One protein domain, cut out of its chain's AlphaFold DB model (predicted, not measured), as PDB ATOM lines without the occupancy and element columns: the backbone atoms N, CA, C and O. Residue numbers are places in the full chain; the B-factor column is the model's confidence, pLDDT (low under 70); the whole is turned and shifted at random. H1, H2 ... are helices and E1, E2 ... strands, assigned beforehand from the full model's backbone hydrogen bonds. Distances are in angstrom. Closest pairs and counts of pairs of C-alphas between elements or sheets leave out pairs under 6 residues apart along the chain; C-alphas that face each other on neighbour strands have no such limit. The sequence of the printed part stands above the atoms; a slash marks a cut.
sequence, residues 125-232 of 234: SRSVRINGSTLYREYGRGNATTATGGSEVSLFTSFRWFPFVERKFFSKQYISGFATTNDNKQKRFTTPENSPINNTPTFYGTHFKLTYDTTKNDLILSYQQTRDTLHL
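AT A GLANCE: This is residues 125 to 232 of the 234 residues of an uncharacterized protein of Spirosoma sp. CJU-R4 (UniProt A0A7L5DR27). What shape is this? A long, twisted sheet, E1 to E4, stands partly face to face with a smaller sheet, E5 to E7, in a loose layering. Past one end reach H1 and its loops, where residues 179 to 184 stick out. What makes it up? The printed part has 108 residues, with strands E1 to E4, then helix H1, then strands E5 to E7; it is mostly strand, and both antiparallel sheets keep chain order. How large is it? It is compact, with a radius of gyration of the C-alphas of 14.8 A, yet elongated, spanning 50 by 32 by 24 A.

IN THESE COORDINATES: Where is the larger sheet? E1, residues 125 to 129, begins at C-alpha 125 (5.830, -11.751, -3.889); E2 is 134 to 141, 22.1 A; E3 is 150 to 159, 29.4 A; E4 is 162 to 175, 33.8 A, and bends by 56 degrees at 169. What follows? H1 is 183 to 189, E5 209 to 213, E6 218 to 223, and E7 226 to 231, ending at C-alpha 231 (7.046, 9.698, 1.179).

HOW THE PARTS SIT: How do the strands pair? Both sheets are meanders, each strand the antiparallel neighbour of the one before. N 128 and O 136 are 2.9 A apart across E1 and E2, N 137 and O 154 2.9 A across E2 and E3, N 153 and O 172 2.8 A across E3 and E4, N 211 and O 220 2.9 A across E5 and E6, and N 221 and O 228 2.8 A across E6 and E7. Do the sheets meet? Their strands are apart, with no C-alpha of E1 to E4 within 8 A of E5 to E7. And H1? It is not on either sheet; 1 of 3 O i to N i+4 pairs and 0 of 4 O i to N i+3 pairs are within hydrogen-bond range.

THE WHOLE: What are its extremes? The C-alphas farthest apart, of Trp 161 and Asn 182, are 50.5 A apart. Is it continuous? The printed part has no cut, and the link from H1 to E5, 19 residues, is long. Where is confidence low? Residues 142 to 149 and 176 to 205 have pLDDT under 70.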
ATOM      1  N   SER A 125       6.060 -11.537  -2.458       85.00
ATOM      2  CA  SER A 125       5.830 -11.751  -3.889       85.00
ATOM      3  C   SER A 125       6.765 -10.892  -4.740       85.00
ATOM      4  O   SER A 125       7.090 -11.243  -5.875       85.00
ATOM      5  N   ARG A 126       7.218  -9.759  -4.189       85.69
ATOM      6  CA  ARG A 126       8.169  -8.858  -4.830       85.69
ATOM      7  C   ARG A 126       9.056  -8.179  -3.797       85.69
ATOM      8  O   ARG A 126       8.562  -7.607  -2.833       85.69
ATOM      9  N   SER A 127      10.364  -8.180  -4.046       88.19
ATOM     10  CA  SER A 127      11.359  -7.452  -3.255       88.19
ATOM     11  C   SER A 127      12.215  -6.598  -4.189       88.19
ATOM     12  O   SER A 127      12.792  -7.117  -5.145       88.19
ATOM     13  N   VAL A 128      12.243  -5.280  -3.978       88.69
ATOM     14  CA  VAL A 128      12.969  -4.324  -4.831       88.69
ATOM     15  C   VAL A 128      13.706  -3.322  -3.958       88.69
ATOM     16  O   VAL A 128      13.113  -2.664  -3.106       88.69
ATOM     17  N   ARG A 129      15.006  -3.157  -4.194       86.81
ATOM     18  CA  ARG A 129      15.794  -2.105  -3.549       86.81
ATOM     19  C   ARG A 129      15.552  -0.784  -4.283       86.81
ATOM     20  O   ARG A 129      15.850  -0.686  -5.468       86.81
ATOM     21  N   ILE A 130      14.968   0.193  -3.587       85.00
ATOM     22  CA  ILE A 130      14.585   1.497  -4.160       85.00
ATOM     23  C   ILE A 130      15.810   2.406  -4.263       85.00
ATOM     24  O   ILE A 130      16.052   3.023  -5.295       85.00
ATOM     25  N   ASN A 131      16.597   2.469  -3.189       81.94
ATOM     26  CA  ASN A 131      17.840   3.228  -3.121       81.94
ATOM     27  C   ASN A 131      18.884   2.452  -2.288       81.94
ATOM     28  O   ASN A 131      18.658   1.303  -1.911       81.94
ATOM     29  N   GLY A 132      20.041   3.056  -2.000       77.19
ATOM     30  CA  GLY A 132      21.137   2.387  -1.286       77.19
ATOM     31  C   GLY A 132      20.800   1.878   0.125       77.19
ATOM     32  O   GLY A 132      21.513   1.010   0.626       77.19
ATOM     33  N   SER A 133      19.730   2.374   0.752       83.12
ATOM     34  CA  SER A 133      19.330   2.028   2.123       83.12
ATOM     35  C   SER A 133      17.915   1.465   2.246       83.12
ATOM     36  O   SER A 133      17.625   0.829   3.250       83.12
ATOM     37  N   THR A 134      17.036   1.683   1.268       86.75
ATOM     38  CA  THR A 134      15.602   1.398   1.383       86.75
ATOM     39  C   THR A 134      15.196   0.218   0.508       86.75
ATOM     40  O   THR A 134      15.400   0.219  -0.711       86.75
ATOM     41  N   LEU A 135      14.570  -0.781   1.130       88.81
ATOM     42  CA  LEU A 135      14.025  -1.967   0.481       88.81
ATOM     43  C   LEU A 135      12.494  -1.942   0.523       88.81
ATOM     44  O   LEU A 135      11.892  -1.742   1.577       88.81
ATOM     45  N   TYR A 136      11.875  -2.182  -0.627       89.12
ATOM     46  CA  TYR A 136      10.448  -2.433  -0.775       89.12
ATOM     47  C   TYR A 136      10.187  -3.932  -0.785       89.12
ATOM     48  O   TYR A 136      10.813  -4.654  -1.564       89.12
ATOM     49  N   ARG A 137       9.226  -4.383   0.022       90.06
ATOM     50  CA  ARG A 137       8.672  -5.736  -0.058       90.06
ATOM     51  C   ARG A 137       7.155  -5.673  -0.184       90.06
ATOM     52  O   ARG A 137       6.496  -4.924   0.534       90.06
ATOM     53  N   GLU A 138       6.622  -6.482  -1.084       88.19
ATOM     54  CA  GLU A 138       5.193  -6.696  -1.275       88.19
ATOM     55  C   GLU A 138       4.862  -8.130  -0.890       88.19
ATOM     56  O   GLU A 138       5.477  -9.059  -1.404       88.19
ATOM     57  N   TYR A 139       3.900  -8.307   0.006       86.81
ATOM     58  CA  TYR A 139       3.433  -9.603   0.481       86.81
ATOM     59  C   TYR A 139       2.023  -9.842  -0.033       86.81
ATOM     60  O   TYR A 139       1.159  -8.974   0.099       86.81
ATOM     61  N   GLY A 140       1.770 -11.021  -0.597       83.81
ATOM     62  CA  GLY A 140       0.408 -11.430  -0.924       83.81
ATOM     63  C   GLY A 140      -0.350 -11.752   0.359       83.81
ATOM     64  O   GLY A 140       0.076 -12.611   1.121       83.81
ATOM     65  N   ARG A 141      -1.475 -11.080   0.606       79.25
ATOM     66  CA  ARG A 141      -2.387 -11.441   1.694       79.25
ATOM     67  C   ARG A 141      -3.526 -12.259   1.111       79.25
ATOM     68  O   ARG A 141      -4.256 -11.803   0.233       79.25
ATOM     69  N   GLY A 142      -3.651 -13.485   1.579       69.56
ATOM     70  CA  GLY A 142      -4.714 -14.403   1.209       69.56
ATOM     71  C   GLY A 142      -5.843 -14.377   2.233       69.56
ATOM     72  O   GLY A 142      -5.809 -13.664   3.243       69.56
ATOM     73  N   ASN A 143      -6.861 -15.192   1.968       66.25
ATOM     74  CA  ASN A 143      -7.990 -15.366   2.880       66.25
ATOM     75  C   ASN A 143      -7.613 -16.140   4.155       66.25
ATOM     76  O   ASN A 143      -8.439 -16.240   5.060       66.25
ATOM     77  N   ALA A 144      -6.405 -16.716   4.233       65.31
ATOM     78  CA  ALA A 144      -5.982 -17.474   5.403       65.31
ATOM     79  C   ALA A 144      -5.522 -16.553   6.543       65.31
ATOM     80  O   ALA A 144      -5.759 -16.888   7.702       65.31
ATOM     81  N   THR A 145      -4.922 -15.388   6.247       65.69
ATOM     82  CA  THR A 145      -4.535 -14.414   7.293       65.69
ATOM     83  C   THR A 145      -5.337 -13.115   7.292       65.69
ATOM     84  O   THR A 145      -5.256 -12.353   8.256       65.69
ATOM     85  N   THR A 146      -6.156 -12.857   6.268       65.94
ATOM     86  CA  THR A 146      -6.978 -11.639   6.193       65.94
ATOM     87  C   THR A 146      -8.411 -11.932   5.762       65.94
ATOM     88  O   THR A 146      -8.667 -12.840   4.980       65.94
ATOM     89  N   ALA A 147      -9.369 -11.133   6.240       60.50
ATOM     90  CA  ALA A 147     -10.781 -11.294   5.881       60.50
ATOM     91  C   ALA A 147     -11.098 -10.882   4.430       60.50
ATOM     92  O   ALA A 147     -12.181 -11.185   3.930       60.50
ATOM     93  N   THR A 148     -10.194 -10.140   3.783       62.31
ATOM     94  CA  THR A 148     -10.449  -9.485   2.493       62.31
ATOM     95  C   THR A 148      -9.428  -9.795   1.404       62.31
ATOM     96  O   THR A 148      -9.614  -9.347   0.272       62.31
ATOM     97  N   GLY A 149      -8.348 -10.514   1.724       69.56
ATOM     98  CA  GLY A 149      -7.201 -10.686   0.834       69.56
ATOM     99  C   GLY A 149      -6.546  -9.355   0.434       69.56
ATOM    100  O   GLY A 149      -6.983  -8.273   0.841       69.56
ATOM    101  N   GLY A 150      -5.518  -9.423  -0.412       77.31
ATOM    102  CA  GLY A 150      -4.889  -8.262  -1.043       77.31
ATOM    103  C   GLY A 150      -3.372  -8.304  -1.019       77.31
ATOM    104  O   GLY A 150      -2.756  -9.333  -1.300       77.31
ATOM    105  N   SER A 151      -2.750  -7.166  -0.736       82.56
ATOM    106  CA  SER A 151      -1.293  -7.056  -0.693       82.56
ATOM    107  C   SER A 151      -0.848  -6.146   0.437       82.56
ATOM    108  O   SER A 151      -1.421  -5.085   0.651       82.56
ATOM    109  N   GLU A 152       0.180  -6.544   1.174       85.00
ATOM    110  CA  GLU A 152       0.833  -5.691   2.162       85.00
ATOM    111  C   GLU A 152       2.140  -5.164   1.590       85.00
ATOM    112  O   GLU A 152       3.019  -5.932   1.214       85.00
ATOM    113  N   VAL A 153       2.280  -3.845   1.556       86.75
ATOM    114  CA  VAL A 153       3.533  -3.180   1.220       86.75
ATOM    115  C   VAL A 153       4.253  -2.833   2.505       86.75
ATOM    116  O   VAL A 153       3.692  -2.186   3.386       86.75
ATOM    117  N   SER A 154       5.515  -3.226   2.597       87.75
ATOM    118  CA  SER A 154       6.408  -2.866   3.693       87.75
ATOM    119  C   SER A 154       7.667  -2.200   3.156       87.75
ATOM    120  O   SER A 154       8.220  -2.634   2.143       87.75
ATOM    121  N   LEU A 155       8.134  -1.162   3.852       87.81
ATOM    122  CA  LEU A 155       9.430  -0.541   3.581       87.81
ATOM    123  C   LEU A 155      10.380  -0.784   4.744       87.81
ATOM    124  O   LEU A 155      10.015  -0.657   5.921       87.81
ATOM    125  N   PHE A 156      11.613  -1.108   4.384       88.06
ATOM    126  CA  PHE A 156      12.683  -1.422   5.309       88.06
ATOM    127  C   PHE A 156      13.885  -0.529   5.049       88.06
ATOM    128  O   PHE A 156      14.183  -0.210   3.900       88.06
ATOM    129  N   THR A 157      14.579  -0.146   6.115       89.00
ATOM    130  CA  THR A 157      15.854   0.567   6.038       89.00
ATOM    131  C   THR A 157      16.983  -0.349   6.501       89.00
ATOM    132  O   THR A 157      16.888  -0.966   7.565       89.00
ATOM    133  N   SER A 158      18.029  -0.495   5.694       87.19
ATOM    134  CA  SER A 158      19.210  -1.291   6.029       87.19
ATOM    135  C   SER A 158      20.134  -0.510   6.962       87.19
ATOM    136  O   SER A 158      20.411   0.673   6.750       87.19
ATOM    137  N   PHE A 159      20.678  -1.176   7.982       82.94
ATOM    138  CA  PHE A 159      21.673  -0.549   8.850       82.94
ATOM    139  C   PHE A 159      22.991  -0.348   8.100       82.94
ATOM    140  O   PHE A 159      23.548  -1.284   7.528       82.94
ATOM    141  N   ARG A 160      23.557   0.863   8.177       79.50
ATOM    142  CA  ARG A 160      24.808   1.215   7.478       79.50
ATOM    143  C   ARG A 160      25.979   0.282   7.810       79.50
ATOM    144  O   ARG A 160      26.819   0.037   6.953       79.50
ATOM    145  N   TRP A 161      26.054  -0.207   9.047       78.56
ATOM    146  CA  TRP A 161      27.138  -1.086   9.509       78.56
ATOM    147  C   TRP A 161      26.836  -2.578   9.335       78.56
ATOM    148  O   TRP A 161      27.753  -3.389   9.394       78.56
ATOM    149  N   PHE A 162      25.576  -2.942   9.086       80.69
ATOM    150  CA  PHE A 162      25.144  -4.325   8.905       80.69
ATOM    151  C   PHE A 162      24.136  -4.391   7.750       80.69
ATOM    152  O   PHE A 162      22.932  -4.343   7.994       80.69
ATOM    153  N   PRO A 163      24.600  -4.530   6.492       74.75
ATOM    154  CA  PRO A 163      23.736  -4.451   5.307       74.75
ATOM    155  C   PRO A 163      22.767  -5.634   5.163       74.75
ATOM    156  O   PRO A 163      21.948  -5.634   4.250       74.75
ATOM    157  N   PHE A 164      22.875  -6.631   6.045       81.12
ATOM    158  CA  PHE A 164      22.004  -7.804   6.128       81.12
ATOM    159  C   PHE A 164      20.906  -7.660   7.191       81.12
ATOM    160  O   PHE A 164      20.077  -8.557   7.340       81.12
ATOM    161  N   VAL A 165      20.941  -6.572   7.966       84.44
ATOM    162  CA  VAL A 165      19.967  -6.256   9.009       84.44
ATOM    163  C   VAL A 165      19.152  -5.065   8.539       84.44
ATOM    164  O   VAL A 165      19.683  -4.035   8.116       84.44
ATOM    165  N   GLU A 166      17.846  -5.216   8.626       87.19
ATOM    166  CA  GLU A 166      16.863  -4.298   8.092       87.19
ATOM    167  C   GLU A 166      15.841  -3.973   9.177       87.19
ATOM    168  O   GLU A 166      15.441  -4.823   9.970       87.19
ATOM    169  N   ARG A 167      15.414  -2.716   9.244       86.38
ATOM    170  CA  ARG A 167      14.365  -2.289  10.164       86.38
ATOM    171  C   ARG A 167      13.145  -1.880   9.369       86.38
ATOM    172  O   ARG A 167      13.228  -0.983   8.531       86.38
ATOM    173  N   LYS A 168      12.012  -2.512   9.661       87.44
ATOM    174  CA  LYS A 168      10.730  -2.102   9.095       87.44
ATOM    175  C   LYS A 168      10.348  -0.748   9.687       87.44
ATOM    176  O   LYS A 168      10.241  -0.622  10.906       87.44
ATOM    177  N   PHE A 169      10.156   0.249   8.833       86.38
ATOM    178  CA  PHE A 169       9.704   1.582   9.250       86.38
ATOM    179  C   PHE A 169       8.323   1.932   8.690       86.38
ATOM    180  O   PHE A 169       7.658   2.817   9.218       86.38
ATOM    181  N   PHE A 170       7.852   1.201   7.674       84.50
ATOM    182  CA  PHE A 170       6.530   1.403   7.092       84.50
ATOM    183  C   PHE A 170       5.841   0.072   6.783       84.50
ATOM    184  O   PHE A 170       6.479  -0.876   6.318       84.50
ATOM    185  N   SER A 171       4.526   0.028   7.004       83.94
ATOM    186  CA  SER A 171       3.646  -1.032   6.514       83.94
ATOM    187  C   SER A 171       2.288  -0.479   6.134       83.94
ATOM    188  O   SER A 171       1.698   0.264   6.917       83.94
ATOM    189  N   LYS A 172       1.752  -0.904   4.991       81.00
ATOM    190  CA  LYS A 172       0.379  -0.608   4.583       81.00
ATOM    191  C   LYS A 172      -0.237  -1.797   3.860       81.00
ATOM    192  O   LYS A 172       0.364  -2.356   2.949       81.00
ATOM    193  N   GLN A 173      -1.444  -2.169   4.269       78.88
ATOM    194  CA  GLN A 173      -2.228  -3.216   3.620       78.88
ATOM    195  C   GLN A 173      -3.177  -2.598   2.595       78.88
ATOM    196  O   GLN A 173      -3.805  -1.582   2.872       78.88
ATOM    197  N   TYR A 174      -3.278  -3.232   1.432       78.19
ATOM    198  CA  TYR A 174      -4.194  -2.939   0.336       78.19
ATOM    199  C   TYR A 174      -5.127  -4.125   0.147       78.19
ATOM    200  O   TYR A 174      -4.739  -5.271   0.376       78.19
ATOM    201  N   ILE A 175      -6.362  -3.857  -0.261       74.19
ATOM    202  CA  ILE A 175      -7.427  -4.862  -0.281       74.19
ATOM    203  C   ILE A 175      -7.498  -5.504  -1.665       74.19
ATOM    204  O   ILE A 175      -7.345  -4.818  -2.678       74.19
ATOM    205  N   SER A 176      -7.764  -6.811  -1.731       67.19
ATOM    206  CA  SER A 176      -8.069  -7.452  -3.013       67.19
ATOM    207  C   SER A 176      -9.461  -7.043  -3.498       67.19
ATOM    208  O   SER A 176     -10.416  -6.972  -2.723       67.19
ATOM    209  N   GLY A 177      -9.584  -6.719  -4.786       56.56
ATOM    210  CA  GLY A 177     -10.879  -6.426  -5.395       56.56
ATOM    211  C   GLY A 177     -11.785  -7.644  -5.293       56.56
ATOM    212  O   GLY A 177     -11.609  -8.597  -6.045       56.56
ATOM    213  N   PHE A 178     -12.762  -7.624  -4.384       51.97
ATOM    214  CA  PHE A 178     -13.866  -8.572  -4.452       51.97
ATOM    215  C   PHE A 178     -14.602  -8.347  -5.770       51.97
ATOM    216  O   PHE A 178     -14.967  -7.215  -6.095       51.97
ATOM    217  N   ALA A 179     -14.843  -9.423  -6.515       46.03
ATOM    218  CA  ALA A 179     -15.788  -9.408  -7.618       46.03
ATOM    219  C   ALA A 179     -17.170  -8.989  -7.077       46.03
ATOM    220  O   ALA A 179     -17.844  -9.769  -6.406       46.03
ATOM    221  N   THR A 180     -17.540  -7.726  -7.311       45.06
ATOM    222  CA  THR A 180     -18.921  -7.220  -7.417       45.06
ATOM    223  C   THR A 180     -19.957  -7.875  -6.499       45.06
ATOM    224  O   THR A 180     -20.987  -8.341  -6.975       45.06
ATOM    225  N   THR A 181     -19.733  -7.929  -5.184       47.72
ATOM    226  CA  THR A 181     -20.789  -8.345  -4.247       47.72
ATOM    227  C   THR A 181     -20.662  -7.633  -2.892       47.72
ATOM    228  O   THR A 181     -19.776  -7.919  -2.091       47.72
ATOM    229  N   ASN A 182     -21.631  -6.741  -2.635       48.41
ATOM    230  CA  ASN A 182     -21.952  -6.004  -1.397       48.41
ATOM    231  C   ASN A 182     -21.202  -4.685  -1.093       48.41
ATOM    232  O   ASN A 182     -20.271  -4.633  -0.281       48.41
ATOM    233  N   ASP A 183     -21.779  -3.586  -1.599       53.47
ATOM    234  CA  ASP A 183     -21.434  -2.164  -1.377       53.47
ATOM    235  C   ASP A 183     -21.207  -1.746   0.093       53.47
ATOM    236  O   ASP A 183     -20.468  -0.803   0.387       53.47
ATOM    237  N   ASN A 184     -21.806  -2.447   1.061       52.44
ATOM    238  CA  ASN A 184     -21.739  -2.060   2.475       52.44
ATOM    239  C   ASN A 184     -20.442  -2.489   3.185       52.44
ATOM    240  O   ASN A 184     -20.027  -1.832   4.143       52.44
ATOM    241  N   LYS A 185     -19.766  -3.555   2.728       47.50
ATOM    242  CA  LYS A 185     -18.423  -3.917   3.235       47.50
ATOM    243  C   LYS A 185     -17.337  -3.044   2.597       47.50
ATOM    244  O   LYS A 185     -16.341  -2.735   3.239       47.50
ATOM    245  N   GLN A 186     -17.583  -2.592   1.370       49.50
ATOM    246  CA  GLN A 186     -16.687  -1.805   0.523       49.50
ATOM    247  C   GLN A 186     -16.464  -0.369   1.041       49.50
ATOM    248  O   GLN A 186     -15.340   0.136   1.000       49.50
ATOM    249  N   LYS A 187     -17.487   0.265   1.637       48.78
ATOM    250  CA  LYS A 187     -17.386   1.616   2.231       48.78
ATOM    251  C   LYS A 187     -16.606   1.701   3.549       48.78
ATOM    252  O   LYS A 187     -16.113   2.771   3.876       48.78
ATOM    253  N   ARG A 188     -16.488   0.613   4.323       48.53
ATOM    254  CA  ARG A 188     -15.846   0.660   5.657       48.53
ATOM    255  C   ARG A 188     -14.319   0.728   5.620       48.53
ATOM    256  O   ARG A 188     -13.729   1.204   6.584       48.53
ATOM    257  N   PHE A 189     -13.694   0.253   4.543       47.94
ATOM    258  CA  PHE A 189     -12.232   0.167   4.436       47.94
ATOM    259  C   PHE A 189     -11.606   1.191   3.478       47.94
ATOM    260  O   PHE A 189     -10.388   1.318   3.423       47.94
ATOM    261  N   THR A 190     -12.433   1.919   2.727       50.78
ATOM    262  CA  THR A 190     -12.019   2.963   1.777       50.78
ATOM    263  C   THR A 190     -12.043   4.363   2.396       50.78
ATOM    264  O   THR A 190     -11.564   5.314   1.781       50.78
ATOM    265  N   THR A 191     -12.568   4.510   3.616       49.06
ATOM    266  CA  THR A 191     -12.623   5.782   4.341       49.06
ATOM    267  C   THR A 191     -11.320   6.067   5.112       49.06
ATOM    268  O   THR A 191     -10.845   5.198   5.848       49.06
ATOM    269  N   PRO A 192     -10.754   7.288   4.998       50.53
ATOM    270  CA  PRO A 192      -9.514   7.712   5.664       50.53
ATOM    271  C   PRO A 192      -9.473   7.479   7.177       50.53
ATOM    272  O   PRO A 192      -8.423   7.136   7.709       50.53
ATOM    273  N   GLU A 193     -10.617   7.640   7.849       43.94
ATOM    274  CA  GLU A 193     -10.755   7.610   9.315       43.94
ATOM    275  C   GLU A 193     -10.419   6.251   9.948       43.94
ATOM    276  O   GLU A 193     -10.123   6.187  11.136       43.94
ATOM    277  N   ASN A 194     -10.418   5.171   9.158       43.50
ATOM    278  CA  ASN A 194     -10.103   3.820   9.629       43.50
ATOM    279  C   ASN A 194      -8.693   3.350   9.230       43.50
ATOM    280  O   ASN A 194      -8.330   2.206   9.509       43.50
ATOM    281  N   SER A 195      -7.900   4.192   8.555       40.53
ATOM    282  CA  SER A 195      -6.531   3.862   8.148       40.53
ATOM    283  C   SER A 195      -5.558   4.304   9.244       40.53
ATOM    284  O   SER A 195      -5.414   5.506   9.470       40.53
ATOM    285  N   PRO A 196      -4.872   3.379   9.944       40.44
ATOM    286  CA  PRO A 196      -4.092   3.724  11.133       40.44
ATOM    287  C   PRO A 196      -2.872   4.617  10.854       40.44
ATOM    288  O   PRO A 196      -2.219   5.044  11.803       40.44
ATOM    289  N   ILE A 197      -2.526   4.901   9.588       41.88
ATOM    290  CA  ILE A 197      -1.353   5.710   9.224       41.88
ATOM    291  C   ILE A 197      -1.649   6.574   7.976       41.88
ATOM    292  O   ILE A 197      -2.048   6.072   6.927       41.88
ATOM    293  N   ASN A 198      -1.392   7.886   8.083       47.41
ATOM    294  CA  ASN A 198      -1.481   8.928   7.040       47.41
ATOM    295  C   ASN A 198      -2.869   9.314   6.485       47.41
ATOM    296  O   ASN A 198      -2.903  10.105   5.546       47.41
ATOM    297  N   ASN A 199      -4.002   8.827   7.014       49.25
ATOM    298  CA  ASN A 199      -5.342   9.151   6.476       49.25
ATOM    299  C   ASN A 199      -5.452   8.938   4.949       49.25
ATOM    300  O   ASN A 199      -6.238   9.594   4.265       49.25
ATOM    301  N   THR A 200      -4.635   8.047   4.381       50.44
ATOM    302  CA  THR A 200      -4.689   7.743   2.951       50.44
ATOM    303  C   THR A 200      -5.671   6.593   2.759       50.44
ATOM    304  O   THR A 200      -5.527   5.565   3.434       50.44
ATOM    305  N   PRO A 201      -6.684   6.743   1.888       53.72
ATOM    306  CA  PRO A 201      -7.683   5.709   1.680       53.72
ATOM    307  C   PRO A 201      -7.001   4.421   1.214       53.72
ATOM    308  O   PRO A 201      -6.121   4.435   0.350       53.72
ATOM    309  N   THR A 202      -7.392   3.298   1.806       61.41
ATOM    310  CA  THR A 202      -6.986   1.987   1.313       61.41
ATOM    311  C   THR A 202      -7.787   1.707   0.055       61.41
ATOM    312  O   THR A 202      -9.018   1.719   0.083       61.41
ATOM    313  N   PHE A 203      -7.104   1.485  -1.062       64.00
ATOM    314  CA  PHE A 203      -7.751   1.161  -2.327       64.00
ATOM    315  C   PHE A 203      -7.392  -0.249  -2.783       64.00
ATOM    316  O   PHE A 203      -6.495  -0.903  -2.246       64.00
ATOM    317  N   TYR A 204      -8.142  -0.715  -3.773       68.25
ATOM    318  CA  TYR A 204      -7.941  -2.023  -4.367       68.25
ATOM    319  C   TYR A 204      -6.652  -2.055  -5.178       68.25
ATOM    320  O   TYR A 204      -6.493  -1.267  -6.111       68.25
ATOM    321  N   GLY A 205      -5.751  -2.971  -4.843       66.12
ATOM    322  CA  GLY A 205      -4.507  -3.112  -5.583       66.12
ATOM    323  C   GLY A 205      -3.696  -4.322  -5.158       66.12
ATOM    324  O   GLY A 205      -3.553  -4.608  -3.971       66.12
ATOM    325  N   THR A 206      -3.170  -5.015  -6.159       71.12
ATOM    326  CA  THR A 206      -2.164  -6.072  -6.045       71.12
ATOM    327  C   THR A 206      -1.169  -5.883  -7.190       71.12
ATOM    328  O   THR A 206      -1.524  -5.319  -8.224       71.12
ATOM    329  N   HIS A 207       0.080  -6.325  -7.046       76.44
ATOM    330  CA  HIS A 207       1.107  -6.201  -8.090       76.44
ATOM    331  C   HIS A 207       1.351  -4.752  -8.536       76.44
ATOM    332  O   HIS A 207       1.261  -4.411  -9.721       76.44
ATOM    333  N   PHE A 208       1.669  -3.876  -7.586       81.31
ATOM    334  CA  PHE A 208       1.846  -2.453  -7.868       81.31
ATOM    335  C   PHE A 208       2.990  -2.191  -8.858       81.31
ATOM    336  O   PHE A 208       4.101  -2.721  -8.746       81.31
ATOM    337  N   LYS A 209       2.753  -1.294  -9.821       84.88
ATOM    338  CA  LYS A 209       3.823  -0.701 -10.623       84.88
ATOM    339  C   LYS A 209       4.519   0.376  -9.791       84.88
ATOM    340  O   LYS A 209       3.893   1.357  -9.391       84.88
ATOM    341  N   LEU A 210       5.815   0.173  -9.563       87.00
ATOM    342  CA  LEU A 210       6.674   1.047  -8.768       87.00
ATOM    343  C   LEU A 210       7.301   2.117  -9.659       87.00
ATOM    344  O   LEU A 210       7.900   1.786 -10.682       87.00
ATOM    345  N   THR A 211       7.185   3.382  -9.264       87.25
ATOM    346  CA  THR A 211       7.939   4.499  -9.852       87.25
ATOM    347  C   THR A 211       8.612   5.259  -8.720       87.25
ATOM    348  O   THR A 211       7.929   5.706  -7.806       87.25
ATOM    349  N   TYR A 212       9.938   5.377  -8.758       85.06
ATOM    350  CA  TYR A 212      10.690   6.133  -7.759       85.06
ATOM    351  C   TYR A 212      11.009   7.526  -8.303       85.06
ATOM    352  O   TYR A 212      11.704   7.648  -9.312       85.06
ATOM    353  N   ASP A 213      10.471   8.560  -7.658       85.38
ATOM    354  CA  ASP A 213      10.793   9.954  -7.953       85.38
ATOM    355  C   ASP A 213      12.019  10.361  -7.126       85.38
ATOM    356  O   ASP A 213      11.929  10.638  -5.930       85.38
ATOM    357  N   THR A 214      13.179  10.393  -7.781       81.44
ATOM    358  CA  THR A 214      14.461  10.750  -7.157       81.44
ATOM    359  C   THR A 214      14.534  12.210  -6.723       81.44
ATOM    360  O   THR A 214      15.349  12.536  -5.866       81.44
ATOM    361  N   THR A 215      13.703  13.094  -7.289       82.88
ATOM    362  CA  THR A 215      13.720  14.527  -6.961       82.88
ATOM    363  C   THR A 215      12.990  14.826  -5.660       82.88
ATOM    364  O   THR A 215      13.411  15.699  -4.907       82.88
ATOM    365  N   LYS A 216      11.916  14.079  -5.386       82.12
ATOM    366  CA  LYS A 216      11.090  14.224  -4.179       82.12
ATOM    367  C   LYS A 216      11.348  13.153  -3.126       82.12
ATOM    368  O   LYS A 216      10.790  13.235  -2.042       82.12
ATOM    369  N   ASN A 217      12.175  12.161  -3.459       81.94
ATOM    370  CA  ASN A 217      12.395  10.960  -2.662       81.94
ATOM    371  C   ASN A 217      11.086  10.207  -2.341       81.94
ATOM    372  O   ASN A 217      10.881   9.697  -1.240       81.94
ATOM    373  N   ASP A 218      10.206  10.116  -3.340       84.00
ATOM    374  CA  ASP A 218       8.877   9.519  -3.211       84.00
ATOM    375  C   ASP A 218       8.797   8.186  -3.957       84.00
ATOM    376  O   ASP A 218       9.244   8.058  -5.101       84.00
ATOM    377  N   LEU A 219       8.163   7.188  -3.340       83.56
ATOM    378  CA  LEU A 219       7.794   5.947  -4.011       83.56
ATOM    379  C   LEU A 219       6.323   5.992  -4.420       83.56
ATOM    380  O   LEU A 219       5.427   5.960  -3.581       83.56
ATOM    381  N   ILE A 220       6.071   5.995  -5.723       85.12
ATOM    382  CA  ILE A 220       4.722   5.978  -6.282       85.12
ATOM    383  C   ILE A 220       4.332   4.532  -6.589       85.12
ATOM    384  O   ILE A 220       4.957   3.856  -7.413       85.12
ATOM    385  N   LEU A 221       3.266   4.077  -5.938       84.75
ATOM    386  CA  LEU A 221       2.612   2.800  -6.187       84.75
ATOM    387  C   LEU A 221       1.431   3.037  -7.119       84.75
ATOM    388  O   LEU A 221       0.565   3.857  -6.831       84.75
ATOM    389  N   SER A 222       1.373   2.329  -8.243       82.31
ATOM    390  CA  SER A 222       0.290   2.493  -9.216       82.31
ATOM    391  C   SER A 222      -0.356   1.159  -9.571       82.31
ATOM    392  O   SER A 222       0.336   0.175  -9.828       82.31
ATOM    393  N   TYR A 223      -1.687   1.132  -9.585       79.50
ATOM    394  CA  TYR A 223      -2.490  -0.020  -9.986       79.50
ATOM    395  C   TYR A 223      -3.711   0.474 -10.768       79.50
ATOM    396  O   TYR A 223      -4.521   1.230 -10.248       79.50
ATOM    397  N   GLN A 224      -3.848   0.085 -12.037       80.88
ATOM    398  CA  GLN A 224      -4.909   0.600 -12.917       80.88
ATOM    399  C   GLN A 224      -4.991   2.148 -12.896       80.88
ATOM    400  O   GLN A 224      -4.035   2.815 -13.295       80.88
ATOM    401  N   GLN A 225      -6.116   2.721 -12.449       76.25
ATOM    402  CA  GLN A 225      -6.340   4.171 -12.348       76.25
ATOM    403  C   GLN A 225      -6.010   4.747 -10.961       76.25
ATOM    404  O   GLN A 225      -6.056   5.963 -10.783       76.25
ATOM    405  N   THR A 226      -5.663   3.911  -9.980       75.62
ATOM    406  CA  THR A 226      -5.335   4.349  -8.621       75.62
ATOM    407  C   THR A 226      -3.829   4.497  -8.432       75.62
ATOM    408  O   THR A 226      -3.009   3.784  -9.026       75.62
ATOM    409  N   ARG A 227      -3.450   5.480  -7.611       79.62
ATOM    410  CA  ARG A 227      -2.061   5.765  -7.255       79.62
ATOM    411  C   ARG A 227      -1.964   6.078  -5.771       79.62
ATOM    412  O   ARG A 227      -2.809   6.798  -5.247       79.62
ATOM    413  N   ASP A 228      -0.915   5.570  -5.138       80.50
ATOM    414  CA  ASP A 228      -0.474   5.978  -3.808       80.50
ATOM    415  C   ASP A 228       0.931   6.561  -3.894       80.50
ATOM    416  O   ASP A 228       1.743   6.103  -4.698       80.50
ATOM    417  N   THR A 229       1.223   7.554  -3.063       82.62
ATOM    418  CA  THR A 229       2.563   8.142  -2.968       82.62
ATOM    419  C   THR A 229       3.071   7.954  -1.550       82.62
ATOM    420  O   THR A 229       2.501   8.481  -0.597       82.62
ATOM    421  N   LEU A 230       4.135   7.169  -1.411       79.88
ATOM    422  CA  LEU A 230       4.805   6.910  -0.147       79.88
ATOM    423  C   LEU A 230       6.025   7.823  -0.036       79.88
ATOM    424  O   LEU A 230       7.021   7.630  -0.734       79.88
ATOM    425  N   HIS A 231       5.937   8.805   0.855       79.88
ATOM    426  CA  HIS A 231       7.046   9.698   1.179       79.88
ATOM    427  C   HIS A 231       8.092   8.949   2.012       79.88
ATOM    428  O   HIS A 231       7.758   8.436   3.082       79.88
ATOM    429  N   LEU A 232       9.339   8.871   1.532       74.00
ATOM    430  CA  LEU A 232      10.403   8.104   2.198       74.00
ATOM    431  C   LEU A 232      11.154   8.902   3.283       74.00
ATOM    432  O   LEU A 232      11.890   8.300   4.058       74.00
TER     433      LEU A 232